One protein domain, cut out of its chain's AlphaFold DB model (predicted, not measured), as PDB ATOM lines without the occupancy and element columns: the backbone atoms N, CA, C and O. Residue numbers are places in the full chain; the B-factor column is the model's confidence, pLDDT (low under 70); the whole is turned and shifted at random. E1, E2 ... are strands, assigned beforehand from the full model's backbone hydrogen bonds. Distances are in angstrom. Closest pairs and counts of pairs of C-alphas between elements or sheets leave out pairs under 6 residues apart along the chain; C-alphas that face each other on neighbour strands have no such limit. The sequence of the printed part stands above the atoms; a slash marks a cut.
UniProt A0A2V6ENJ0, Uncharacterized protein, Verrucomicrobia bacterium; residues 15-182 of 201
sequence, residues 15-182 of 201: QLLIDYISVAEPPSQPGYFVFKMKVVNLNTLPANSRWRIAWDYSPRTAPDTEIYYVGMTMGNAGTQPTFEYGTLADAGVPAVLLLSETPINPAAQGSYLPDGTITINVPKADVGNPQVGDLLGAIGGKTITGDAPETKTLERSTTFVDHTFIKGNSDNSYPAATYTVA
ATOM      1  N   GLN A  15     135.276 164.213 186.740       91.62
ATOM      2  CA  GLN A  15     135.107 164.250 185.288       91.62
ATOM      3  C   GLN A  15     136.285 163.663 184.508       91.62
ATOM      4  O   GLN A  15     136.174 163.403 183.310       91.62
ATOM      5  N   LEU A  16     137.421 163.489 185.174       90.06
ATOM      6  CA  LEU A  16     138.665 163.021 184.587       90.06
ATOM      7  C   LEU A  16     139.114 161.679 185.171       90.06
ATOM      8  O   LEU A  16     140.099 161.139 184.686       90.06
ATOM      9  N   LEU A  17     138.408 161.134 186.166       89.50
ATOM     10  CA  LEU A  17     138.719 159.825 186.744       89.50
ATOM     11  C   LEU A  17     138.028 158.726 185.939       89.50
ATOM     12  O   LEU A  17     136.804 158.751 185.810       89.50
ATOM     13  N   ILE A  18     138.806 157.797 185.386       88.44
ATOM     14  CA  ILE A  18     138.348 156.726 184.501       88.44
ATOM     15  C   ILE A  18     137.944 155.508 185.337       88.44
ATOM     16  O   ILE A  18     138.759 154.939 186.056       88.44
ATOM     17  N   ASP A  19     136.708 155.045 185.164       88.31
ATOM     18  CA  ASP A  19     136.246 153.771 185.717       88.31
ATOM     19  C   ASP A  19     136.660 152.603 184.811       88.31
ATOM     20  O   ASP A  19     137.200 151.598 185.270       88.31
ATOM     21  N   TYR A  20     136.393 152.716 183.503       87.81
ATOM     22  CA  TYR A  20     136.793 151.713 182.516       87.81
ATOM     23  C   TYR A  20     136.828 152.268 181.092       87.81
ATOM     24  O   TYR A  20     136.237 153.302 180.768       87.81
ATOM     25  N   ILE A  21     137.470 151.505 180.212       91.12
ATOM     26  CA  ILE A  21     137.359 151.643 178.763       91.12
ATOM     27  C   ILE A  21     136.912 150.313 178.148       91.12
ATOM     28  O   ILE A  21     137.133 149.249 178.724       91.12
ATOM     29  N   SER A  22     136.265 150.357 176.987       91.44
ATOM     30  CA  SER A  22     135.856 149.149 176.265       91.44
ATOM     31  C   SER A  22     135.853 149.360 174.759       91.44
ATOM     32  O   SER A  22     135.524 150.452 174.291       91.44
ATOM     33  N   VAL A  23     136.119 148.285 174.021       94.00
ATOM     34  CA  VAL A  23     136.001 148.212 172.561       94.00
ATOM     35  C   VAL A  23     134.938 147.175 172.215       94.00
ATOM     36  O   VAL A  23     134.857 146.133 172.864       94.00
ATOM     37  N   ALA A  24     134.102 147.468 171.223       93.12
ATOM     38  CA  ALA A  24     133.067 146.554 170.757       93.12
ATOM     39  C   ALA A  24     132.828 146.665 169.247       93.12
ATOM     40  O   ALA A  24     133.061 147.704 168.634       93.12
ATOM     41  N   GLU A  25     132.272 145.601 168.672       94.38
ATOM     42  CA  GLU A  25     131.819 145.527 167.279       94.38
ATOM     43  C   GLU A  25     130.324 145.169 167.244       94.38
ATOM     44  O   GLU A  25     129.955 144.039 166.915       94.38
ATOM     45  N   PRO A  26     129.418 146.087 167.633       91.50
ATOM     46  CA  PRO A  26     128.003 145.759 167.700       91.50
ATOM     47  C   PRO A  26     127.449 145.437 166.298       91.50
ATOM     48  O   PRO A  26     127.785 146.136 165.335       91.50
ATOM     49  N   PRO A  27     126.550 144.442 166.162       89.12
ATOM     50  CA  PRO A  27     125.926 144.108 164.876       89.12
ATOM     51  C   PRO A  27     125.097 145.251 164.277       89.12
ATOM     52  O   PRO A  27     124.901 145.312 163.069       89.12
ATOM     53  N   SER A  28     124.620 146.172 165.119       90.44
ATOM     54  CA  SER A  28     123.877 147.362 164.698       90.44
ATOM     55  C   SER A  28     124.744 148.438 164.037       90.44
ATOM     56  O   SER A  28     124.192 149.376 163.470       90.44
ATOM     57  N   GLN A  29     126.075 148.323 164.099       89.00
ATOM     58  CA  GLN A  29     127.011 149.244 163.446       89.00
ATOM     59  C   GLN A  29     128.058 148.468 162.631       89.00
ATOM     60  O   GLN A  29     129.234 148.414 163.003       89.00
ATOM     61  N   PRO A  30     127.649 147.818 161.529       90.38
ATOM     62  CA  PRO A  30     128.565 147.036 160.709       90.38
ATOM     63  C   PRO A  30     129.698 147.910 160.154       90.38
ATOM     64  O   PRO A  30     129.455 149.003 159.652       90.38
ATOM     65  N   GLY A  31     130.939 147.419 160.234       91.31
ATOM     66  CA  GLY A  31     132.121 148.129 159.729       91.31
ATOM     67  C   GLY A  31     132.738 149.136 160.704       91.31
ATOM     68  O   GLY A  31     133.767 149.729 160.382       91.31
ATOM     69  N   TYR A  32     132.167 149.289 161.902       94.12
ATOM     70  CA  TYR A  32     132.669 150.193 162.935       94.12
ATOM     71  C   TYR A  32     133.196 149.431 164.150       94.12
ATOM     72  O   TYR A  32     132.667 148.379 164.530       94.12
ATOM     73  N   PHE A  33     134.213 150.013 164.780       95.56
ATOM     74  CA  PHE A  33     134.467 149.833 166.202       95.56
ATOM     75  C   PHE A  33     133.688 150.874 166.997       95.56
ATOM     76  O   PHE A  33     133.581 152.031 166.591       95.56
ATOM     77  N   VAL A  34     133.192 150.471 168.161       95.56
ATOM     78  CA  VAL A  34     132.604 151.363 169.156       95.56
ATOM     79  C   VAL A  34     133.512 151.374 170.369       95.56
ATOM     80  O   VAL A  34     133.599 150.389 171.105       95.56
ATOM     81  N   PHE A  35     134.173 152.504 170.575       96.12
ATOM     82  CA  PHE A  35     134.977 152.760 171.755       96.12
ATOM     83  C   PHE A  35     134.128 153.458 172.807       96.12
ATOM     84  O   PHE A  35     133.373 154.386 172.502       96.12
ATOM     85  N   LYS A  36     134.268 153.023 174.059       95.69
ATOM     86  CA  LYS A  36     133.665 153.701 175.202       95.69
ATOM     87  C   LYS A  36     134.690 153.976 176.281       95.69
ATOM     88  O   LYS A  36     135.508 153.112 176.583       95.69
ATOM     89  N   MET A  37     134.577 155.150 176.886       95.69
ATOM     90  CA  MET A  37     135.228 155.499 178.143       95.69
ATOM     91  C   MET A  37     134.143 155.838 179.155       95.69
ATOM     92  O   MET A  37     133.231 156.606 178.850       95.69
ATOM     93  N   LYS A  38     134.249 155.277 180.352       94.12
ATOM     94  CA  LYS A  38     133.442 155.665 181.498       94.12
ATOM     95  C   LYS A  38     134.323 156.442 182.461       94.12
ATOM     96  O   LYS A  38     135.336 155.918 182.910       94.12
ATOM     97  N   VAL A  39     133.919 157.666 182.766       93.31
ATOM     98  CA  VAL A  39     134.428 158.442 183.902       93.31
ATOM     99  C   VAL A  39     133.338 158.589 184.961       93.31
ATOM    100  O   VAL A  39     132.173 158.277 184.694       93.31
ATOM    101  N   VAL A  40     133.684 159.105 186.141       91.69
ATOM    102  CA  VAL A  40     132.745 159.183 187.273       91.69
ATOM    103  C   VAL A  40     131.487 159.998 186.939       91.69
ATOM    104  O   VAL A  40     130.390 159.602 187.324       91.69
ATOM    105  N   ASN A  41     131.612 161.146 186.254       92.19
ATOM    106  CA  ASN A  41     130.472 161.884 185.683       92.19
ATOM    107  C   ASN A  41     130.904 162.933 184.644       92.19
ATOM    108  O   ASN A  41     132.050 163.361 184.639       92.19
ATOM    109  N   LEU A  42     129.971 163.401 183.812       94.69
ATOM    110  CA  LEU A  42     130.174 164.494 182.845       94.69
ATOM    111  C   LEU A  42     129.020 165.511 182.892       94.69
ATOM    112  O   LEU A  42     128.652 166.099 181.877       94.69
ATOM    113  N   ASN A  43     128.426 165.725 184.074       91.50
ATOM    114  CA  ASN A  43     127.360 166.723 184.268       91.50
ATOM    115  C   ASN A  43     127.827 168.145 183.923       91.50
ATOM    116  O   ASN A  43     127.043 168.982 183.483       91.50
ATOM    117  N   THR A  44     129.114 168.408 184.132       90.88
ATOM    118  CA  THR A  44     129.816 169.597 183.663       90.88
ATOM    119  C   THR A  44     131.111 169.149 183.010       90.88
ATOM    120  O   THR A  44     131.763 168.234 183.506       90.88
ATOM    121  N   LEU A  45     131.494 169.770 181.899       90.94
ATOM    122  CA  LEU A  45     132.775 169.492 181.254       90.94
ATOM    123  C   LEU A  45     133.796 170.531 181.720       90.94
ATOM    124  O   LEU A  45     133.558 171.728 181.519       90.94
ATOM    125  N   PRO A  46     134.920 170.123 182.336       89.81
ATOM    126  CA  PRO A  46     136.004 171.049 182.606       89.81
ATOM    127  C   PRO A  46     136.533 171.581 181.271       89.81
ATOM    128  O   PRO A  46     136.721 170.818 180.323       89.81
ATOM    129  N   ALA A  47     136.754 172.894 181.191       89.31
ATOM    130  CA  ALA A  47     137.377 173.488 180.016       89.31
ATOM    131  C   ALA A  47     138.756 172.863 179.771       89.31
ATOM    132  O   ALA A  47     139.390 172.352 180.702       89.31
ATOM    133  N   ASN A  48     139.240 172.954 178.534       85.94
ATOM    134  CA  ASN A  48     140.625 172.645 178.190       85.94
ATOM    135  C   ASN A  48     141.013 171.214 178.590       85.94
ATOM    136  O   ASN A  48     142.066 170.978 179.186       85.94
ATOM    137  N   SER A  49     140.101 170.270 178.356       87.94
ATOM    138  CA  SER A  49     140.217 168.891 178.823       87.94
ATOM    139  C   SER A  49     140.028 167.902 177.686       87.94
ATOM    140  O   SER A  49     139.275 168.146 176.741       87.94
ATOM    141  N   ARG A  50     140.744 166.783 177.759       89.38
ATOM    142  CA  ARG A  50     140.749 165.753 176.718       89.38
ATOM    143  C   ARG A  50     140.629 164.373 177.331       89.38
ATOM    144  O   ARG A  50     141.249 164.082 178.350       89.38
ATOM    145  N   TRP A  51     139.867 163.527 176.657       92.94
ATOM    146  CA  TRP A  51     139.673 162.119 176.978       92.94
ATOM    147  C   TRP A  51     140.116 161.327 175.758       92.94
ATOM    148  O   TRP A  51     139.625 161.579 174.655       92.94
ATOM    149  N   ARG A  52     141.078 160.422 175.925       90.69
ATOM    150  CA  ARG A  52     141.680 159.658 174.826       90.69
ATOM    151  C   ARG A  52     141.680 158.178 175.148       90.69
ATOM    152  O   ARG A  52     141.984 157.807 176.275       90.69
ATOM    153  N   ILE A  53     141.398 157.356 174.149       91.44
ATOM    154  CA  ILE A  53     141.721 155.930 174.131       91.44
ATOM    155  C   ILE A  53     142.715 155.730 172.993       91.44
ATOM    156  O   ILE A  53     142.466 156.214 171.892       91.44
ATOM    157  N   ALA A  54     143.824 155.053 173.256       90.50
ATOM    158  CA  ALA A  54     144.843 154.719 172.272       90.50
ATOM    159  C   ALA A  54     145.065 153.207 172.216       90.50
ATOM    160  O   ALA A  54     144.795 152.510 173.194       90.50
ATOM    161  N   TRP A  55     145.520 152.709 171.071       89.56
ATOM    162  CA  TRP A  55     145.862 151.304 170.875       89.56
ATOM    163  C   TRP A  55     146.915 151.135 169.782       89.56
ATOM    164  O   TRP A  55     147.001 151.944 168.858       89.56
ATOM    165  N   ASP A  56     147.656 150.037 169.869       88.69
ATOM    166  CA  ASP A  56     148.606 149.608 168.851       88.69
ATOM    167  C   ASP A  56     147.893 148.689 167.854       88.69
ATOM    168  O   ASP A  56     147.161 147.765 168.238       88.69
ATOM    169  N   TYR A  57     148.132 148.895 166.564       88.94
ATOM    170  CA  TYR A  57     147.728 147.950 165.531       88.94
ATOM    171  C   TYR A  57     148.783 147.875 164.427       88.94
ATOM    172  O   TYR A  57     149.305 148.885 163.968       88.94
ATOM    173  N   SER A  58     149.087 146.652 163.999       86.56
ATOM    174  CA  SER A  58     149.980 146.377 162.875       86.56
ATOM    175  C   SER A  58     149.161 145.699 161.772       86.56
ATOM    176  O   SER A  58     148.818 144.518 161.902       86.56
ATOM    177  N   PRO A  59     148.776 146.436 160.714       76.25
ATOM    178  CA  PRO A  59     148.019 145.880 159.603       76.25
ATOM    179  C   PRO A  59     148.774 144.744 158.915       76.25
ATOM    180  O   PRO A  59     149.949 144.867 158.576       76.25
ATOM    181  N   ARG A  60     148.079 143.650 158.581       72.50
ATOM    182  CA  ARG A  60     148.695 142.523 157.850       72.50
ATOM    183  C   ARG A  60     149.322 142.948 156.514       72.50
ATOM    184  O   ARG A  60     150.278 142.333 156.053       72.50
ATOM    185  N   THR A  61     148.760 143.970 155.876       69.69
ATOM    186  CA  THR A  61     149.197 144.488 154.572       69.69
ATOM    187  C   THR A  61     150.364 145.471 154.657       69.69
ATOM    188  O   THR A  61     150.980 145.743 153.630       69.69
ATOM    189  N   ALA A  62     150.658 146.008 155.842       68.44
ATOM    190  CA  ALA A  62     151.732 146.963 156.095       68.44
ATOM    191  C   ALA A  62     152.186 146.785 157.557       68.44
ATOM    192  O   ALA A  62     151.612 147.417 158.438       68.44
ATOM    193  N   PRO A  63     153.155 145.891 157.834       70.62
ATOM    194  CA  PRO A  63     153.441 145.392 159.183       70.62
ATOM    195  C   PRO A  63     154.137 146.395 160.118       70.62
ATOM    196  O   PRO A  63     154.657 146.005 161.164       70.62
ATOM    197  N   ASP A  64     154.120 147.685 159.799       76.56
ATOM    198  CA  ASP A  64     154.568 148.712 160.729       76.56
ATOM    199  C   ASP A  64     153.504 148.891 161.821       76.56
ATOM    200  O   ASP A  64     152.300 148.848 161.564       76.56
ATOM    201  N   THR A  65     153.947 148.989 163.076       73.25
ATOM    202  CA  THR A  65     153.028 149.216 164.197       73.25
ATOM    203  C   THR A  65     152.641 150.684 164.209       73.25
ATOM    204  O   THR A  65     153.483 151.537 164.485       73.25
ATOM    205  N   GLU A  66     151.372 150.956 163.941       83.00
ATOM    206  CA  GLU A  66     150.783 152.281 164.060       83.00
ATOM    207  C   GLU A  66     150.064 152.376 165.409       83.00
ATOM    208  O   GLU A  66     149.376 151.442 165.838       83.00
ATOM    209  N   ILE A  67     150.212 153.516 166.079       87.00
ATOM    210  CA  ILE A  67     149.445 153.813 167.284       87.00
ATOM    211  C   ILE A  67     148.260 154.669 166.856       87.00
ATOM    212  O   ILE A  67     148.431 155.772 166.342       87.00
ATOM    213  N   TYR A  68     147.052 154.182 167.088       90.31
ATOM    214  CA  TYR A  68     145.826 154.920 166.820       90.31
ATOM    215  C   TYR A  68     145.265 155.511 168.106       90.31
ATOM    216  O   TYR A  68     145.529 155.022 169.206       90.31
ATOM    217  N   TYR A  69     144.458 156.558 167.973       90.94
ATOM    218  CA  TYR A  69     143.697 157.106 169.082       90.94
ATOM    219  C   TYR A  69     142.295 157.524 168.663       90.94
ATOM    220  O   TYR A  69     142.020 157.819 167.501       90.94
ATOM    221  N   VAL A  70     141.419 157.602 169.654       93.94
ATOM    222  CA  VAL A  70     140.085 158.186 169.566       93.94
ATOM    223  C   VAL A  70     139.830 159.025 170.812       93.94
ATOM    224  O   VAL A  70     140.357 158.721 171.886       93.94
ATOM    225  N   GLY A  71     139.046 160.093 170.712       92.62
ATOM    226  CA  GLY A  71     138.808 160.929 171.875       92.62
ATOM    227  C   GLY A  71     137.756 162.013 171.753       92.62
ATOM    228  O   GLY A  71     137.287 162.357 170.673       92.62
ATOM    229  N   MET A  72     137.420 162.548 172.923       94.44
ATOM    230  CA  MET A  72     136.615 163.748 173.107       94.44
ATOM    231  C   MET A  72     137.533 164.895 173.540       94.44
ATOM    232  O   MET A  72     138.432 164.691 174.362       94.44
ATOM    233  N   THR A  73     137.299 166.091 173.014       91.25
ATOM    234  CA  THR A  73     138.062 167.302 173.327       91.25
ATOM    235  C   THR A  73     137.107 168.416 173.727       91.25
ATOM    236  O   THR A  73     136.163 168.733 173.007       91.25
ATOM    237  N   MET A  74     137.356 169.020 174.884       90.62
ATOM    238  CA  MET A  74     136.663 170.208 175.361       90.62
ATOM    239  C   MET A  74     137.609 171.402 175.286       90.62
ATOM    240  O   MET A  74     138.655 171.405 175.933       90.62
ATOM    241  N   GLY A  75     137.221 172.415 174.512       85.00
ATOM    242  CA  GLY A  75     137.895 173.711 174.485       85.00
ATOM    243  C   GLY A  75     137.418 174.607 175.628       85.00
ATOM    244  O   GLY A  75     137.367 174.196 176.789       85.00
ATOM    245  N   ASN A  76     137.025 175.833 175.295       85.19
ATOM    246  CA  ASN A  76     136.550 176.811 176.271       85.19
ATOM    247  C   ASN A  76     135.292 176.338 177.015       85.19
ATOM    248  O   ASN A  76     134.448 175.637 176.465       85.19
ATOM    249  N   ALA A  77     135.126 176.772 178.267       83.62
ATOM    250  CA  ALA A  77     133.923 176.460 179.038       83.62
ATOM    251  C   ALA A  77     132.650 176.874 178.272       83.62
ATOM    252  O   ALA A  77     132.574 177.973 177.726       83.62
ATOM    253  N   GLY A  78     131.644 175.994 178.248       79.12
ATOM    254  CA  GLY A  78     130.353 176.261 177.604       79.12
ATOM    255  C   GLY A  78     130.299 176.023 176.089       79.12
ATOM    256  O   GLY A  78     129.228 176.182 175.508       79.12
ATOM    257  N   THR A  79     131.396 175.617 175.439       87.38
ATOM    258  CA  THR A  79     131.355 175.165 174.036       87.38
ATOM    259  C   THR A  79     130.936 173.699 173.924       87.38
ATOM    260  O   THR A  79     131.055 172.929 174.875       87.38
ATOM    261  N   GLN A  80     130.482 173.282 172.741       89.44
ATOM    262  CA  GLN A  80     130.247 171.866 172.464       89.44
ATOM    263  C   GLN A  80     131.599 171.129 172.366       89.44
ATOM    264  O   GLN A  80     132.479 171.617 171.650       89.44
ATOM    265  N   PRO A  81     131.792 169.979 173.039       92.06
ATOM    266  CA  PRO A  81     132.976 169.154 172.827       92.06
ATOM    267  C   PRO A  81     133.026 168.600 171.401       92.06
ATOM    268  O   PRO A  81     131.991 168.312 170.793       92.06
ATOM    269  N   THR A  82     134.236 168.408 170.891       92.62
ATOM    270  CA  THR A  82     134.503 167.754 169.608       92.62
ATOM    271  C   THR A  82     134.940 166.308 169.818       92.62
ATOM    272  O   THR A  82     135.405 165.934 170.895       92.62
ATOM    273  N   PHE A  83     134.780 165.491 168.779       93.75
ATOM    274  CA  PHE A  83     135.182 164.088 168.776       93.75
ATOM    275  C   PHE A  83     136.063 163.812 167.568       93.75
ATOM    276  O   PHE A  83     135.757 164.249 166.459       93.75
ATOM    277  N   GLU A  84     137.136 163.064 167.777       92.56
ATOM    278  CA  GLU A  84     138.140 162.813 166.748       92.56
ATOM    279  C   GLU A  84     138.790 161.439 166.915       92.56
ATOM    280  O   GLU A  84     138.790 160.858 168.003       92.56
ATOM    281  N   TYR A  85     139.347 160.925 165.822       92.69
ATOM    282  CA  TYR A  85     140.296 159.816 165.832       92.69
ATOM    283  C   TYR A  85     141.437 160.094 164.859       92.69
ATOM    284  O   TYR A  85     141.305 160.870 163.905       92.69
ATOM    285  N   GLY A  86     142.568 159.450 165.103       90.50
ATOM    286  CA  GLY A  86     143.785 159.686 164.351       90.50
ATOM    287  C   GLY A  86     144.907 158.748 164.754       90.50
ATOM    288  O   GLY A  86     144.664 157.701 165.354       90.50
ATOM    289  N   THR A  87     146.134 159.150 164.445       87.75
ATOM    290  CA  THR A  87     147.346 158.417 164.812       87.75
ATOM    291  C   THR A  87     148.211 159.191 165.801       87.75
ATOM    292  O   THR A  87     148.092 160.412 165.943       87.75
ATOM    293  N   LEU A  88     149.054 158.459 166.524       81.94
ATOM    294  CA  LEU A  88     150.084 158.963 167.421       81.94
ATOM    295  C   LEU A  88     151.451 158.570 166.857       81.94
ATOM    296  O   LEU A  88     151.736 157.387 166.697       81.94
ATOM    297  N   ALA A  89     152.312 159.552 166.608       76.00
ATOM    298  CA  ALA A  89     153.675 159.321 166.127       76.00
ATOM    299  C   ALA A  89     154.696 160.131 166.933       76.00
ATOM    300  O   ALA A  89     154.322 161.077 167.630       76.00
ATOM    301  N   ASP A  90     155.981 159.773 166.838       66.56
ATOM    302  CA  ASP A  90     157.066 160.591 167.389       66.56
ATOM    303  C   ASP A  90     156.989 162.007 166.797       66.56
ATOM    304  O   ASP A  90     156.921 162.196 165.581       66.56
ATOM    305  N   ALA A  91     156.994 163.009 167.671       62.31
ATOM    306  CA  ALA A  91     156.996 164.412 167.290       62.31
ATOM    307  C   ALA A  91     158.340 164.871 166.686       62.31
ATOM    308  O   ALA A  91     158.463 166.030 166.290       62.31
ATOM    309  N   GLY A  92     159.356 164.001 166.640       63.09
ATOM    310  CA  GLY A  92     160.659 164.272 166.036       63.09
ATOM    311  C   GLY A  92     161.503 165.250 166.852       63.09
ATOM    312  O   GLY A  92     162.366 165.931 166.296       63.09
ATOM    313  N   VAL A  93     161.242 165.357 168.160       59.66
ATOM    314  CA  VAL A  93     161.941 166.282 169.062       59.66
ATOM    315  C   VAL A  93     163.148 165.571 169.682       59.66
ATOM    316  O   VAL A  93     162.976 164.645 170.477       59.66
ATOM    317  N   PRO A  94     164.389 165.998 169.381       60.62
ATOM    318  CA  PRO A  94     165.574 165.362 169.942       60.62
ATOM    319  C   PRO A  94     165.576 165.411 171.476       60.62
ATOM    320  O   PRO A  94     165.311 166.454 172.071       60.62
ATOM    321  N   ALA A  95     165.928 164.287 172.104       54.69
ATOM    322  CA  ALA A  95     166.051 164.115 173.558       54.69
ATOM    323  C   ALA A  95     164.751 164.244 174.383       54.69
ATOM    324  O   ALA A  95     164.816 164.195 175.613       54.69
ATOM    325  N   VAL A  96     163.580 164.336 173.743       54.69
ATOM    326  CA  VAL A  96     162.274 164.307 174.418       54.69
ATOM    327  C   VAL A  96     161.400 163.254 173.745       54.69
ATOM    328  O   VAL A  96     161.016 163.418 172.594       54.69
ATOM    329  N   LEU A  97     161.067 162.176 174.461       55.34
ATOM    330  CA  LEU A  97     160.084 161.196 173.987       55.34
ATOM    331  C   LEU A  97     158.703 161.853 173.992       55.34
ATOM    332  O   LEU A  97     158.078 161.997 175.045       55.34
ATOM    333  N   LEU A  98     158.263 162.290 172.815       58.34
ATOM    334  CA  LEU A  98     157.051 163.069 172.641       58.34
ATOM    335  C   LEU A  98     156.176 162.465 171.548       58.34
ATOM    336  O   LEU A  98     156.622 162.309 170.418       58.34
ATOM    337  N   LEU A  99     154.922 162.163 171.880       67.19
ATOM    338  CA  LEU A  99     153.928 161.697 170.912       67.19
ATOM    339  C   LEU A  99     153.103 162.883 170.390       67.19
ATOM    340  O   LEU A  99     152.734 163.766 171.166       67.19
ATOM    341  N   SER A 100     152.806 162.891 169.091       71.06
ATOM    342  CA  SER A 100     151.974 163.883 168.401       71.06
ATOM    343  C   SER A 100     150.706 163.242 167.844       71.06
ATOM    344  O   SER A 100     150.781 162.213 167.177       71.06
ATOM    345  N   GLU A 101     149.554 163.880 168.075       81.06
ATOM    346  CA  GLU A 101     148.248 163.485 167.531       81.06
ATOM    347  C   GLU A 101     148.080 164.020 166.098       81.06
ATOM    348  O   GLU A 101     148.137 165.227 165.870       81.06
ATOM    349  N   THR A 102     147.831 163.133 165.133       86.19
ATOM    350  CA  THR A 102     147.476 163.495 163.750       86.19
ATOM    351  C   THR A 102     146.040 163.052 163.475       86.19
ATOM    352  O   THR A 102     145.802 161.852 163.331       86.19
ATOM    353  N   PRO A 103     145.054 163.969 163.442       85.25
ATOM    354  CA  PRO A 103     143.666 163.608 163.168       85.25
ATOM    355  C   PRO A 103     143.512 163.021 161.760       85.25
ATOM    356  O   PRO A 103     143.911 163.646 160.779       85.25
ATOM    357  N   ILE A 104     142.883 161.849 161.660       87.38
ATOM    358  CA  ILE A 104     142.397 161.299 160.385       87.38
ATOM    359  C   ILE A 104     141.027 161.907 160.078       87.38
ATOM    360  O   ILE A 104     140.761 162.336 158.957       87.38
ATOM    361  N   ASN A 105     140.170 161.990 161.100       78.81
ATOM    362  CA  ASN A 105     138.860 162.615 161.005       78.81
ATOM    363  C   ASN A 105     138.591 163.496 162.240       78.81
ATOM    364  O   ASN A 105     138.369 162.967 163.333       78.81
ATOM    365  N   PRO A 106     138.569 164.832 162.080       64.81
ATOM    366  CA  PRO A 106     138.307 165.768 163.175       64.81
ATOM    367  C   PRO A 106     136.813 165.898 163.538       64.81
ATOM    368  O   PRO A 106     136.463 166.690 164.411       64.81
ATOM    369  N   ALA A 107     135.923 165.163 162.860       69.81
ATOM    370  CA  ALA A 107     134.479 165.157 163.089       69.81
ATOM    371  C   ALA A 107     133.951 163.719 163.226       69.81
ATOM    372  O   ALA A 107     133.005 163.305 162.549       69.81
ATOM    373  N   ALA A 108     134.591 162.938 164.097       78.88
ATOM    374  CA  ALA A 108     134.170 161.575 164.380       78.88
ATOM    375  C   ALA A 108     132.743 161.539 164.947       78.88
ATOM    376  O   ALA A 108     132.286 162.457 165.632       78.88
ATOM    377  N   GLN A 109     132.035 160.437 164.700       87.50
ATOM    378  CA  GLN A 109     130.723 160.216 165.296       87.50
ATOM    379  C   GLN A 109     130.894 159.865 166.773       87.50
ATOM    380  O   GLN A 109     131.201 158.723 167.115       87.50
ATOM    381  N   GLY A 110     130.701 160.850 167.646       93.31
ATOM    382  CA  GLY A 110     130.819 160.680 169.085       93.31
ATOM    383  C   GLY A 110     129.670 161.313 169.859       93.31
ATOM    384  O   GLY A 110     128.929 162.160 169.361       93.31
ATOM    385  N   SER A 111     129.498 160.853 171.090       95.56
ATOM    386  CA  SER A 111     128.513 161.364 172.038       95.56
ATOM    387  C   SER A 111     129.008 161.165 173.465       95.56
ATOM    388  O   SER A 111     129.880 160.331 173.724       95.56
ATOM    389  N   TYR A 112     128.433 161.916 174.398       96.69
ATOM    390  CA  TYR A 112     128.618 161.672 175.820       96.69
ATOM    391  C   TYR A 112     127.282 161.751 176.556       96.69
ATOM    392  O   TYR A 112     126.327 162.369 176.081       96.69
ATOM    393  N   LEU A 113     127.228 161.120 177.722       97.00
ATOM    394  CA  LEU A 113     126.106 161.169 178.646       97.00
ATOM    395  C   LEU A 113     126.552 161.825 179.964       97.00
ATOM    396  O   LEU A 113     127.700 161.638 180.375       97.00
ATOM    397  N   PRO A 114     125.660 162.548 180.670       95.31
ATOM    398  CA  PRO A 114     125.991 163.192 181.948       95.31
ATOM    399  C   PRO A 114     126.471 162.215 183.025       95.31
ATOM    400  O   PRO A 114     127.200 162.598 183.941       95.31
ATOM    401  N   ASP A 115     126.103 160.939 182.894       94.62
ATOM    402  CA  ASP A 115     126.560 159.879 183.782       94.62
ATOM    403  C   ASP A 115     128.076 159.644 183.691       94.62
ATOM    404  O   ASP A 115     128.624 159.013 184.578       94.62
ATOM    405  N   GLY A 116     128.762 160.140 182.662       94.62
ATOM    406  CA  GLY A 116     130.196 159.959 182.460       94.62
ATOM    407  C   GLY A 116     130.568 159.014 181.323       94.62
ATOM    408  O   GLY A 116     131.746 158.725 181.128       94.62
ATOM    409  N   THR A 117     129.593 158.515 180.567       97.12
ATOM    410  CA  THR A 117     129.855 157.644 179.420       97.12
ATOM    411  C   THR A 117     130.174 158.470 178.180       97.12
ATOM    412  O   THR A 117     129.335 159.234 177.716       97.12
ATOM    413  N   ILE A 118     131.348 158.260 177.592       97.88
ATOM    414  CA  ILE A 118     131.754 158.771 176.278       97.88
ATOM    415  C   ILE A 118     131.708 157.598 175.300       97.88
ATOM    416  O   ILE A 118     132.239 156.533 175.599       97.88
ATOM    417  N   THR A 119     131.074 157.772 174.140       97.19
ATOM    418  CA  THR A 119     130.997 156.760 173.074       97.19
ATOM    419  C   THR A 119     131.454 157.363 171.757       97.19
ATOM    420  O   THR A 119     130.949 158.417 171.374       97.19
ATOM    421  N   ILE A 120     132.373 156.698 171.058       96.81
ATOM    422  CA  ILE A 120     132.890 157.150 169.764       96.81
ATOM    423  C   ILE A 120     132.939 155.968 168.796       96.81
ATOM    424  O   ILE A 120     133.485 154.910 169.118       96.81
ATOM    425  N   ASN A 121     132.358 156.159 167.614       95.06
ATOM    426  CA  ASN A 121     132.311 155.159 166.557       95.06
ATOM    427  C   ASN A 121     133.418 155.460 165.543       95.06
ATOM    428  O   ASN A 121     133.506 156.573 165.019       95.06
ATOM    429  N   VAL A 122     134.239 154.457 165.247       94.75
ATOM    430  CA  VAL A 122     135.401 154.576 164.362       94.75
ATOM    431  C   VAL A 122     135.240 153.604 163.192       94.75
ATOM    432  O   VAL A 122     135.111 152.398 163.434       94.75
ATOM    433  N   PRO A 123     135.229 154.076 161.932       93.88
ATOM    434  CA  PRO A 123     135.249 153.196 160.771       93.88
ATOM    435  C   PRO A 123     136.524 152.353 160.774       93.88
ATOM    436  O   PRO A 123     137.627 152.888 160.845       93.88
ATOM    437  N   LYS A 124     136.398 151.032 160.634       92.56
ATOM    438  CA  LYS A 124     137.566 150.135 160.572       92.56
ATOM    439  C   LYS A 124     138.495 150.472 159.410       92.56
ATOM    440  O   LYS A 124     139.709 150.376 159.555       92.56
ATOM    441  N   ALA A 125     137.917 150.894 158.284       90.94
ATOM    442  CA  ALA A 125     138.649 151.276 157.082       90.94
ATOM    443  C   ALA A 125     139.657 152.413 157.326       90.94
ATOM    444  O   ALA A 125     140.697 152.441 156.675       90.94
ATOM    445  N   ASP A 126     139.387 153.289 158.297       90.25
ATOM    446  CA  ASP A 126     140.240 154.441 158.596       90.25
ATOM    447  C   ASP A 126     141.393 154.091 159.547       90.25
ATOM    448  O   ASP A 126     142.339 154.860 159.685       90.25
ATOM    449  N   VAL A 127     141.336 152.926 160.202       88.94
ATOM    450  CA  VAL A 127     142.312 152.489 161.217       88.94
ATOM    451  C   VAL A 127     143.057 151.226 160.788       88.94
ATOM    452  O   VAL A 127     143.211 150.272 161.546       88.94
ATOM    453  N   GLY A 128     143.477 151.202 159.522       87.81
ATOM    454  CA  GLY A 128     144.261 150.101 158.952       87.81
ATOM    455  C   GLY A 128     143.433 148.888 158.516       87.81
ATOM    456  O   GLY A 128     144.003 147.877 158.118       87.81
ATOM    457  N   ASN A 129     142.101 148.994 158.551       90.88
ATOM    458  CA  ASN A 129     141.146 147.958 158.157       90.88
ATOM    459  C   ASN A 129     141.364 146.586 158.839       90.88
ATOM    460  O   ASN A 129     141.601 145.594 158.136       90.88
ATOM    461  N   PRO A 130     141.247 146.486 160.181       91.75
ATOM    462  CA  PRO A 130     141.468 145.225 160.885       91.75
ATOM    463  C   PRO A 130     140.515 144.109 160.461       91.75
ATOM    464  O   PRO A 130     139.308 144.319 160.306       91.75
ATOM    465  N   GLN A 131     141.066 142.908 160.294       91.88
ATOM    466  CA  GLN A 131     140.341 141.705 159.895       91.88
ATOM    467  C   GLN A 131     139.969 140.855 161.112       91.88
ATOM    468  O   GLN A 131     140.590 140.944 162.166       91.88
ATOM    469  N   VAL A 132     138.952 139.999 160.974       92.25
ATOM    470  CA  VAL A 132     138.563 139.066 162.045       92.25
ATOM    471  C   VAL A 132     139.755 138.190 162.443       92.25
ATOM    472  O   VAL A 132     140.412 137.598 161.587       92.25
ATOM    473  N   GLY A 133     140.006 138.097 163.748       91.00
ATOM    474  CA  GLY A 133     141.150 137.406 164.339       91.00
ATOM    475  C   GLY A 133     142.389 138.282 164.539       91.00
ATOM    476  O   GLY A 133     143.314 137.841 165.219       91.00
ATOM    477  N   ASP A 134     142.415 139.505 164.001       91.12
ATOM    478  CA  ASP A 134     143.484 140.458 164.296       91.12
ATOM    479  C   ASP A 134     143.417 140.928 165.759       91.12
ATOM    480  O   ASP A 134     142.366 140.890 166.409       91.12
ATOM    481  N   LEU A 135     144.555 141.392 166.276       89.94
ATOM    482  CA  LEU A 135     144.698 141.853 167.651       89.94
ATOM    483  C   LEU A 135     144.929 143.366 167.683       89.94
ATOM    484  O   LEU A 135     145.902 143.855 167.113       89.94
ATOM    485  N   LEU A 136     144.069 144.088 168.398       90.88
ATOM    486  CA  LEU A 136     144.360 145.444 168.855       90.88
ATOM    487  C   LEU A 136     145.114 145.332 170.182       90.88
ATOM    488  O   LEU A 136     144.610 144.734 171.140       90.88
ATOM    489  N   GLY A 137     146.339 145.842 170.208       86.50
ATOM    490  CA  GLY A 137     147.255 145.739 171.337       86.50
ATOM    491  C   GLY A 137     147.267 146.992 172.203       86.50
ATOM    492  O   GLY A 137     146.857 148.061 171.763       86.50
ATOM    493  N   ALA A 138     147.770 146.847 173.432       82.44
ATOM    494  CA  ALA A 138     148.090 147.958 174.334       82.44
ATOM    495  C   ALA A 138     146.981 149.021 174.451       82.44
ATOM    496  O   ALA A 138     147.250 150.222 174.454       82.44
ATOM    497  N   ILE A 139     145.726 148.573 174.527       86.56
ATOM    498  CA  ILE A 139     144.580 149.477 174.572       86.56
ATOM    499  C   ILE A 139     144.583 150.184 175.924       86.56
ATOM    500  O   ILE A 139     144.513 149.530 176.965       86.56
ATOM    501  N   GLY A 140     144.613 151.510 175.912       85.94
ATOM    502  CA  GLY A 140     144.657 152.294 177.136       85.94
ATOM    503  C   GLY A 140     143.958 153.634 177.009       85.94
ATOM    504  O   GLY A 140     143.836 154.198 175.925       85.94
ATOM    505  N   GLY A 141     143.474 154.145 178.133       86.88
ATOM    506  CA  GLY A 141     142.780 155.421 178.240       86.88
ATOM    507  C   GLY A 141     143.618 156.457 178.977       86.88
ATOM    508  O   GLY A 141     144.421 156.110 179.837       86.88
ATOM    509  N   LYS A 142     143.413 157.738 178.687       86.88
ATOM    510  CA  LYS A 142     143.990 158.855 179.444       86.88
ATOM    511  C   LYS A 142     143.054 160.055 179.469       86.88
ATOM    512  O   LYS A 142     142.332 160.305 178.499       86.88
ATOM    513  N   THR A 143     143.124 160.824 180.546       87.62
ATOM    514  CA  THR A 143     142.480 162.132 180.675       87.62
ATOM    515  C   THR A 143     143.517 163.219 180.930       87.62
ATOM    516  O   THR A 143     144.524 163.014 181.608       87.62
ATOM    517  N   ILE A 144     143.301 164.387 180.333       84.38
ATOM    518  CA  ILE A 144     144.212 165.537 180.372       84.38
ATOM    519  C   ILE A 144     143.387 166.776 180.712       84.38
ATOM    520  O   ILE A 144     142.242 166.888 180.273       84.38
ATOM    521  N   THR A 145     143.964 167.714 181.466       81.25
ATOM    522  CA  THR A 145     143.342 169.010 181.772       81.25
ATOM    523  C   THR A 145     144.342 170.156 181.673       81.25
ATOM    524  O   THR A 145     145.546 169.938 181.788       81.25
ATOM    525  N   GLY A 146     143.836 171.376 181.484       71.44
ATOM    526  CA  GLY A 146     144.637 172.599 181.383       71.44
ATOM    527  C   GLY A 146     145.213 172.868 179.990       71.44
ATOM    528  O   GLY A 146     146.134 173.670 179.862       71.44
ATOM    529  N   ASP A 147     144.689 172.216 178.949       67.25
ATOM    530  CA  ASP A 147     145.159 172.346 177.566       67.25
ATOM    531  C   ASP A 147     144.356 173.409 176.802       67.25
ATOM    532  O   ASP A 147     143.263 173.139 176.301       67.25
ATOM    533  N   ALA A 148     144.844 174.649 176.793       58.66
ATOM    534  CA  ALA A 148     144.145 175.756 176.147       58.66
ATOM    535  C   ALA A 148     144.207 175.649 174.605       58.66
ATOM    536  O   ALA A 148     145.237 175.219 174.066       58.66
ATOM    537  N   PRO A 149     143.153 176.070 173.870       53.16
ATOM    538  CA  PRO A 149     143.112 176.003 172.407       53.16
ATOM    539  C   PRO A 149     144.264 176.756 171.732       53.16
ATOM    540  O   PRO A 149     144.693 176.366 170.648       53.16
ATOM    541  N   GLU A 150     144.767 177.820 172.368       47.41
ATOM    542  CA  GLU A 150     145.851 178.650 171.838       47.41
ATOM    543  C   GLU A 150     147.233 177.997 171.971       47.41
ATOM    544  O   GLU A 150     148.150 178.374 171.242       47.41
ATOM    545  N   THR A 151     147.405 177.032 172.882       51.31
ATOM    546  CA  THR A 151     148.708 176.403 173.126       51.31
ATOM    547  C   THR A 151     148.788 174.964 172.638       51.31
ATOM    548  O   THR A 151     149.859 174.589 172.159       51.31
ATOM    549  N   LYS A 152     147.721 174.144 172.721       52.66
ATOM    550  CA  LYS A 152     147.778 172.691 172.401       52.66
ATOM    551  C   LYS A 152     149.037 172.012 172.976       52.66
ATOM    552  O   LYS A 152     149.608 171.076 172.414       52.66
ATOM    553  N   THR A 153     149.559 172.542 174.080       49.84
ATOM    554  CA  THR A 153     150.881 172.182 174.601       49.84
ATOM    555  C   THR A 153     150.825 170.885 175.383       49.84
ATOM    556  O   THR A 153     151.873 170.297 175.630       49.84
ATOM    557  N   LEU A 154     149.630 170.423 175.772       51.53
ATOM    558  CA  LEU A 154     149.462 169.173 176.508       51.53
ATOM    559  C   LEU A 154     149.038 168.009 175.612       51.53
ATOM    560  O   LEU A 154     148.997 166.875 176.089       51.53
ATOM    561  N   GLU A 155     148.825 168.210 174.299       50.03
ATOM    562  CA  GLU A 155     148.854 167.112 173.296       50.03
ATOM    563  C   GLU A 155     150.157 166.297 173.422       50.03
ATOM    564  O   GLU A 155     150.212 165.117 173.094       50.03
ATOM    565  N   ARG A 156     151.156 166.955 174.019       53.31
ATOM    566  CA  ARG A 156     152.579 166.681 174.103       53.31
ATOM    567  C   ARG A 156     153.033 166.437 175.555       53.31
ATOM    568  O   ARG A 156     154.144 166.797 175.927       53.31
ATOM    569  N   SER A 157     152.164 165.932 176.431       50.16
ATOM    570  CA  SER A 157     152.475 165.796 177.861       50.16
ATOM    571  C   SER A 157     152.150 164.407 178.407       50.16
ATOM    572  O   SER A 157     151.117 163.834 178.071       50.16
ATOM    573  N   THR A 158     153.019 163.888 179.283       52.69
ATOM    574  CA  THR A 158     152.729 162.750 180.176       52.69
ATOM    575  C   THR A 158     151.947 163.172 181.425       52.69
ATOM    576  O   THR A 158     151.653 162.344 182.286       52.69
ATOM    577  N   THR A 159     151.594 164.458 181.537       58.62
ATOM    578  CA  THR A 159     150.770 165.001 182.620       58.62
ATOM    579  C   THR A 159     149.312 164.606 182.399       58.62
ATOM    580  O   THR A 159     148.490 165.379 181.907       58.62
ATOM    581  N   PHE A 160     149.008 163.356 182.727       65.94
ATOM    582  CA  PHE A 160     147.650 162.829 182.763       65.94
ATOM    583  C   PHE A 160     147.042 163.089 184.141       65.94
ATOM    584  O   PHE A 160     147.742 163.049 185.154       65.94
ATOM    585  N   VAL A 161     145.739 163.359 184.177       74.94
ATOM    586  CA  VAL A 161     144.985 163.388 185.439       74.94
ATOM    587  C   VAL A 161     144.667 161.966 185.876       74.94
ATOM    588  O   VAL A 161     144.815 161.639 187.049       74.94
ATOM    589  N   ASP A 162     144.289 161.122 184.920       71.06
ATOM    590  CA  ASP A 162     144.118 159.692 185.114       71.06
ATOM    591  C   ASP A 162     144.459 158.923 183.832       71.06
ATOM    592  O   ASP A 162     144.449 159.474 182.723       71.06
ATOM    593  N   HIS A 163     144.754 157.637 183.973       74.94
ATOM    594  CA  HIS A 163     144.991 156.736 182.858       74.94
ATOM    595  C   HIS A 163     144.530 155.309 183.173       74.94
ATOM    596  O   HIS A 163     144.628 154.819 184.296       74.94
ATOM    597  N   THR A 164     144.112 154.591 182.141       68.62
ATOM    598  CA  THR A 164     144.013 153.133 182.160       68.62
ATOM    599  C   THR A 164     145.168 152.629 181.312       68.62
ATOM    600  O   THR A 164     145.059 152.578 180.098       68.62
ATOM    601  N   PHE A 165     146.314 152.386 181.954       63.25
ATOM    602  CA  PHE A 165     147.520 151.788 181.367       63.25
ATOM    603  C   PHE A 165     147.872 152.272 179.948       63.25
ATOM    604  O   PHE A 165     147.574 151.623 178.951       63.25
ATOM    605  N   ILE A 166     148.578 153.400 179.864       46.53
ATOM    606  CA  ILE A 166     149.234 153.861 178.633       46.53
ATOM    607  C   ILE A 166     150.726 153.537 178.745       46.53
ATOM    608  O   ILE A 166     151.354 153.864 179.759       46.53
ATOM    609  N   LYS A 167     151.319 152.934 177.705       38.59
ATOM    610  CA  LYS A 167     152.781 152.826 177.592       38.59
ATOM    611  C   LYS A 167     153.357 154.250 177.592       38.59
ATOM    612  O   LYS A 167     153.175 154.996 176.634       38.59
ATOM    613  N   GLY A 168     153.980 154.649 178.701       44.41
ATOM    614  CA  GLY A 168     154.542 155.990 178.871       44.41
ATOM    615  C   GLY A 168     154.838 156.406 180.314       44.41
ATOM    616  O   GLY A 168     155.768 157.176 180.509       44.41
ATOM    617  N   ASN A 169     154.127 155.885 181.326       42.91
ATOM    618  CA  ASN A 169     154.415 156.228 182.735       42.91
ATOM    619  C   ASN A 169     154.280 155.071 183.754       42.91
ATOM    620  O   ASN A 169     154.649 155.240 184.915       42.91
ATOM    621  N   SER A 170     153.842 153.883 183.323       41.78
ATOM    622  CA  SER A 170     154.058 152.619 184.039       41.78
ATOM    623  C   SER A 170     154.383 151.518 183.028       41.78
ATOM    624  O   SER A 170     153.491 150.968 182.379       41.78
ATOM    625  N   ASP A 171     155.673 151.241 182.868       39.91
ATOM    626  CA  ASP A 171     156.184 150.063 182.169       39.91
ATOM    627  C   ASP A 171     155.625 148.787 182.838       39.91
ATOM    628  O   ASP A 171     155.727 148.624 184.052       39.91
ATOM    629  N   ASN A 172     155.076 147.865 182.043       42.19
ATOM    630  CA  ASN A 172     154.802 146.463 182.404       42.19
ATOM    631  C   ASN A 172     153.692 146.134 183.427       42.19
ATOM    632  O   ASN A 172     153.909 145.361 184.361       42.19
ATOM    633  N   SER A 173     152.449 146.547 183.178       42.44
ATOM    634  CA  SER A 173     151.311 145.726 183.630       42.44
ATOM    635  C   SER A 173     151.050 144.620 182.604       42.44
ATOM    636  O   SER A 173     150.770 144.871 181.434       42.44
ATOM    637  N   TYR A 174     151.218 143.373 183.046       42.72
ATOM    638  CA  TYR A 174     150.996 142.173 182.247       42.72
ATOM    639  C   TYR A 174     149.705 141.474 182.703       42.72
ATOM    640  O   TYR A 174     149.534 141.275 183.909       42.72
ATOM    641  N   PRO A 175     148.842 141.032 181.771       55.78
ATOM    642  CA  PRO A 175     148.911 141.276 180.329       55.78
ATOM    643  C   PRO A 175     148.379 142.672 179.956       55.78
ATOM    644  O   PRO A 175     147.450 143.174 180.585       55.78
ATOM    645  N   ALA A 176     148.944 143.278 178.904       62.84
ATOM    646  CA  ALA A 176     148.388 144.495 178.311       62.84
ATOM    647  C   ALA A 176     146.938 144.242 177.865       62.84
ATOM    648  O   ALA A 176     146.629 143.148 177.385       62.84
ATOM    649  N   ALA A 177     146.054 145.232 178.006       76.81
ATOM    650  CA  ALA A 177     144.686 145.089 177.524       76.81
ATOM    651  C   ALA A 177     144.696 144.941 175.998       76.81
ATOM    652  O   ALA A 177     145.289 145.750 175.278       76.81
ATOM    653  N   THR A 178     144.056 143.882 175.513       86.69
ATOM    654  CA  THR A 178     143.951 143.583 174.088       86.69
ATOM    655  C   THR A 178     142.507 143.338 173.694       86.69
ATOM    656  O   THR A 178     141.658 142.995 174.520       86.69
ATOM    657  N   TYR A 179     142.227 143.510 172.407       89.06
ATOM    658  CA  TYR A 179     140.937 143.200 171.815       89.06
ATOM    659  C   TYR A 179     141.152 142.375 170.552       89.06
ATOM    660  O   TYR A 179     141.858 142.798 169.638       89.06
ATOM    661  N   THR A 180     140.562 141.181 170.509       92.50
ATOM    662  CA  THR A 180     140.543 140.363 169.292       92.50
ATOM    663  C   THR A 180     139.354 140.777 168.443       92.50
ATOM    664  O   THR A 180     138.219 140.748 168.916       92.50
ATOM    665  N   VAL A 181     139.614 141.138 167.191       93.25
ATOM    666  CA  VAL A 181     138.581 141.534 166.235       93.25
ATOM    667  C   VAL A 181     137.673 140.335 165.970       93.25
ATOM    668  O   VAL A 181     138.096 139.325 165.411       93.25
ATOM    669  N   ALA A 182     136.415 140.440 166.383       90.88
ATOM    670  CA  ALA A 182     135.416 139.385 166.269       90.88
ATOM    671  C   ALA A 182     134.557 139.527 165.001       90.88
ATOM    672  O   ALA A 182     134.006 138.543 164.508       90.88
TER     673      ALA A 182
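This is residues 15 to 182 of the 201 residues of an uncharacterized protein of Verrucomicrobia bacterium (UniProt A0A2V6ENJ0). A large, twisted sheet of six strands and a smaller, flatter sheet of four lie face to face as a sandwich, their strands crossed at 48 degrees. E5 bends on its way along the large sheet, and the link that joins it to E6 reaches far out around Ala 95; long links and an end stretch without named elements lie by E9 and E10. The printed part has 168 residues with no named helix and ten named strands, E1 to E10 in chain order, which hold 74 residues, under half; the class is all strand. The sheets run E6 - E5 - E4 - E3 - E9 - E10 and E1 - E2 - E8 - E7, both antiparallel throughout. The whole is compact, with a radius of gyration of the C-alphas of 15.3 A and spans of 44 by 42 by 30 A.

Begin in the large sheet with E3, residues 49 to 57, 25.9 A from first to last C-alpha: find C-alpha 49 at (140.217, 168.891, 178.823). E4, residues 66 to 74, comes back over 25.5 A, and E5, residues 82 to 90, spans 23.8 A with a bend of 60 degrees at residue 85. E6 is residues 99 to 105, 18.1 A. Look next for E9, residues 135 to 145, the longest strand at 30.6 A, and for E10, residues 162 to 164, 7.2 A, which ends at C-alpha 164 at (144.013, 153.133, 182.160). In the smaller sheet, find C-alpha 18 at (138.348, 156.726, 184.501), where E1, residues 18 to 24, 17.9 A, begins. E2 is residues 32 to 39, 22.6 A; E7 is residues 109 to 112, 10.8 A; and E8 is residues 117 to 123, 19.9 A.

In the large sheet, E3 to E6 form a meander, each strand the antiparallel neighbour of the one before. Look between E3 and E4 for N 53 and O 70, 2.8 A apart and within hydrogen-bond range. E5 and E4 form a hairpin at 143 degrees between their directions, with N 71 and O 84 at 2.8 A. E6, an edge strand, pairs with E5 through N 102 and O 87, 2.9 A. On the other side of E3, E9 pairs through N 54 and O 140, 2.8 A, and E10, the other edge strand, pairs with E9 through N 164 and O 141, 2.8 A. In the smaller sheet, E1 and E2 are a hairpin with N 22 and O 36 at 2.9 A; E2 and E8 have N 35 and O 120 at 2.9 A; E8 and E7, also a hairpin, have N 119 and O 111 at 2.9 A. The parts of the two sheets that face each other are 9.0 A centre to centre, their best planes 4 degrees apart. Among the closest C-alphas between the sheets are those of Ile 21 in E1 and Gly 141 in E9, 6.6 A, and of Phe 83 in E5 and Gly 110 in E7, 5.5 A. E6 and E7 are apart, though a tight link joins them.

The two C-alphas farthest apart are those of Ser 28 and Ala 95, 46.2 A, and the printed part has no cut. The links E8 to E9 and E9 to E10 are long, with 11 and 16 residues. After E10, look for residues 179 to 180, which pair antiparallel with residues 135 to 136 of E9. The mean pLDDT of the printed part is 80.6; 41 residues are under 70, among them residues 90 to 99, 147 to 160 and 164 to 176.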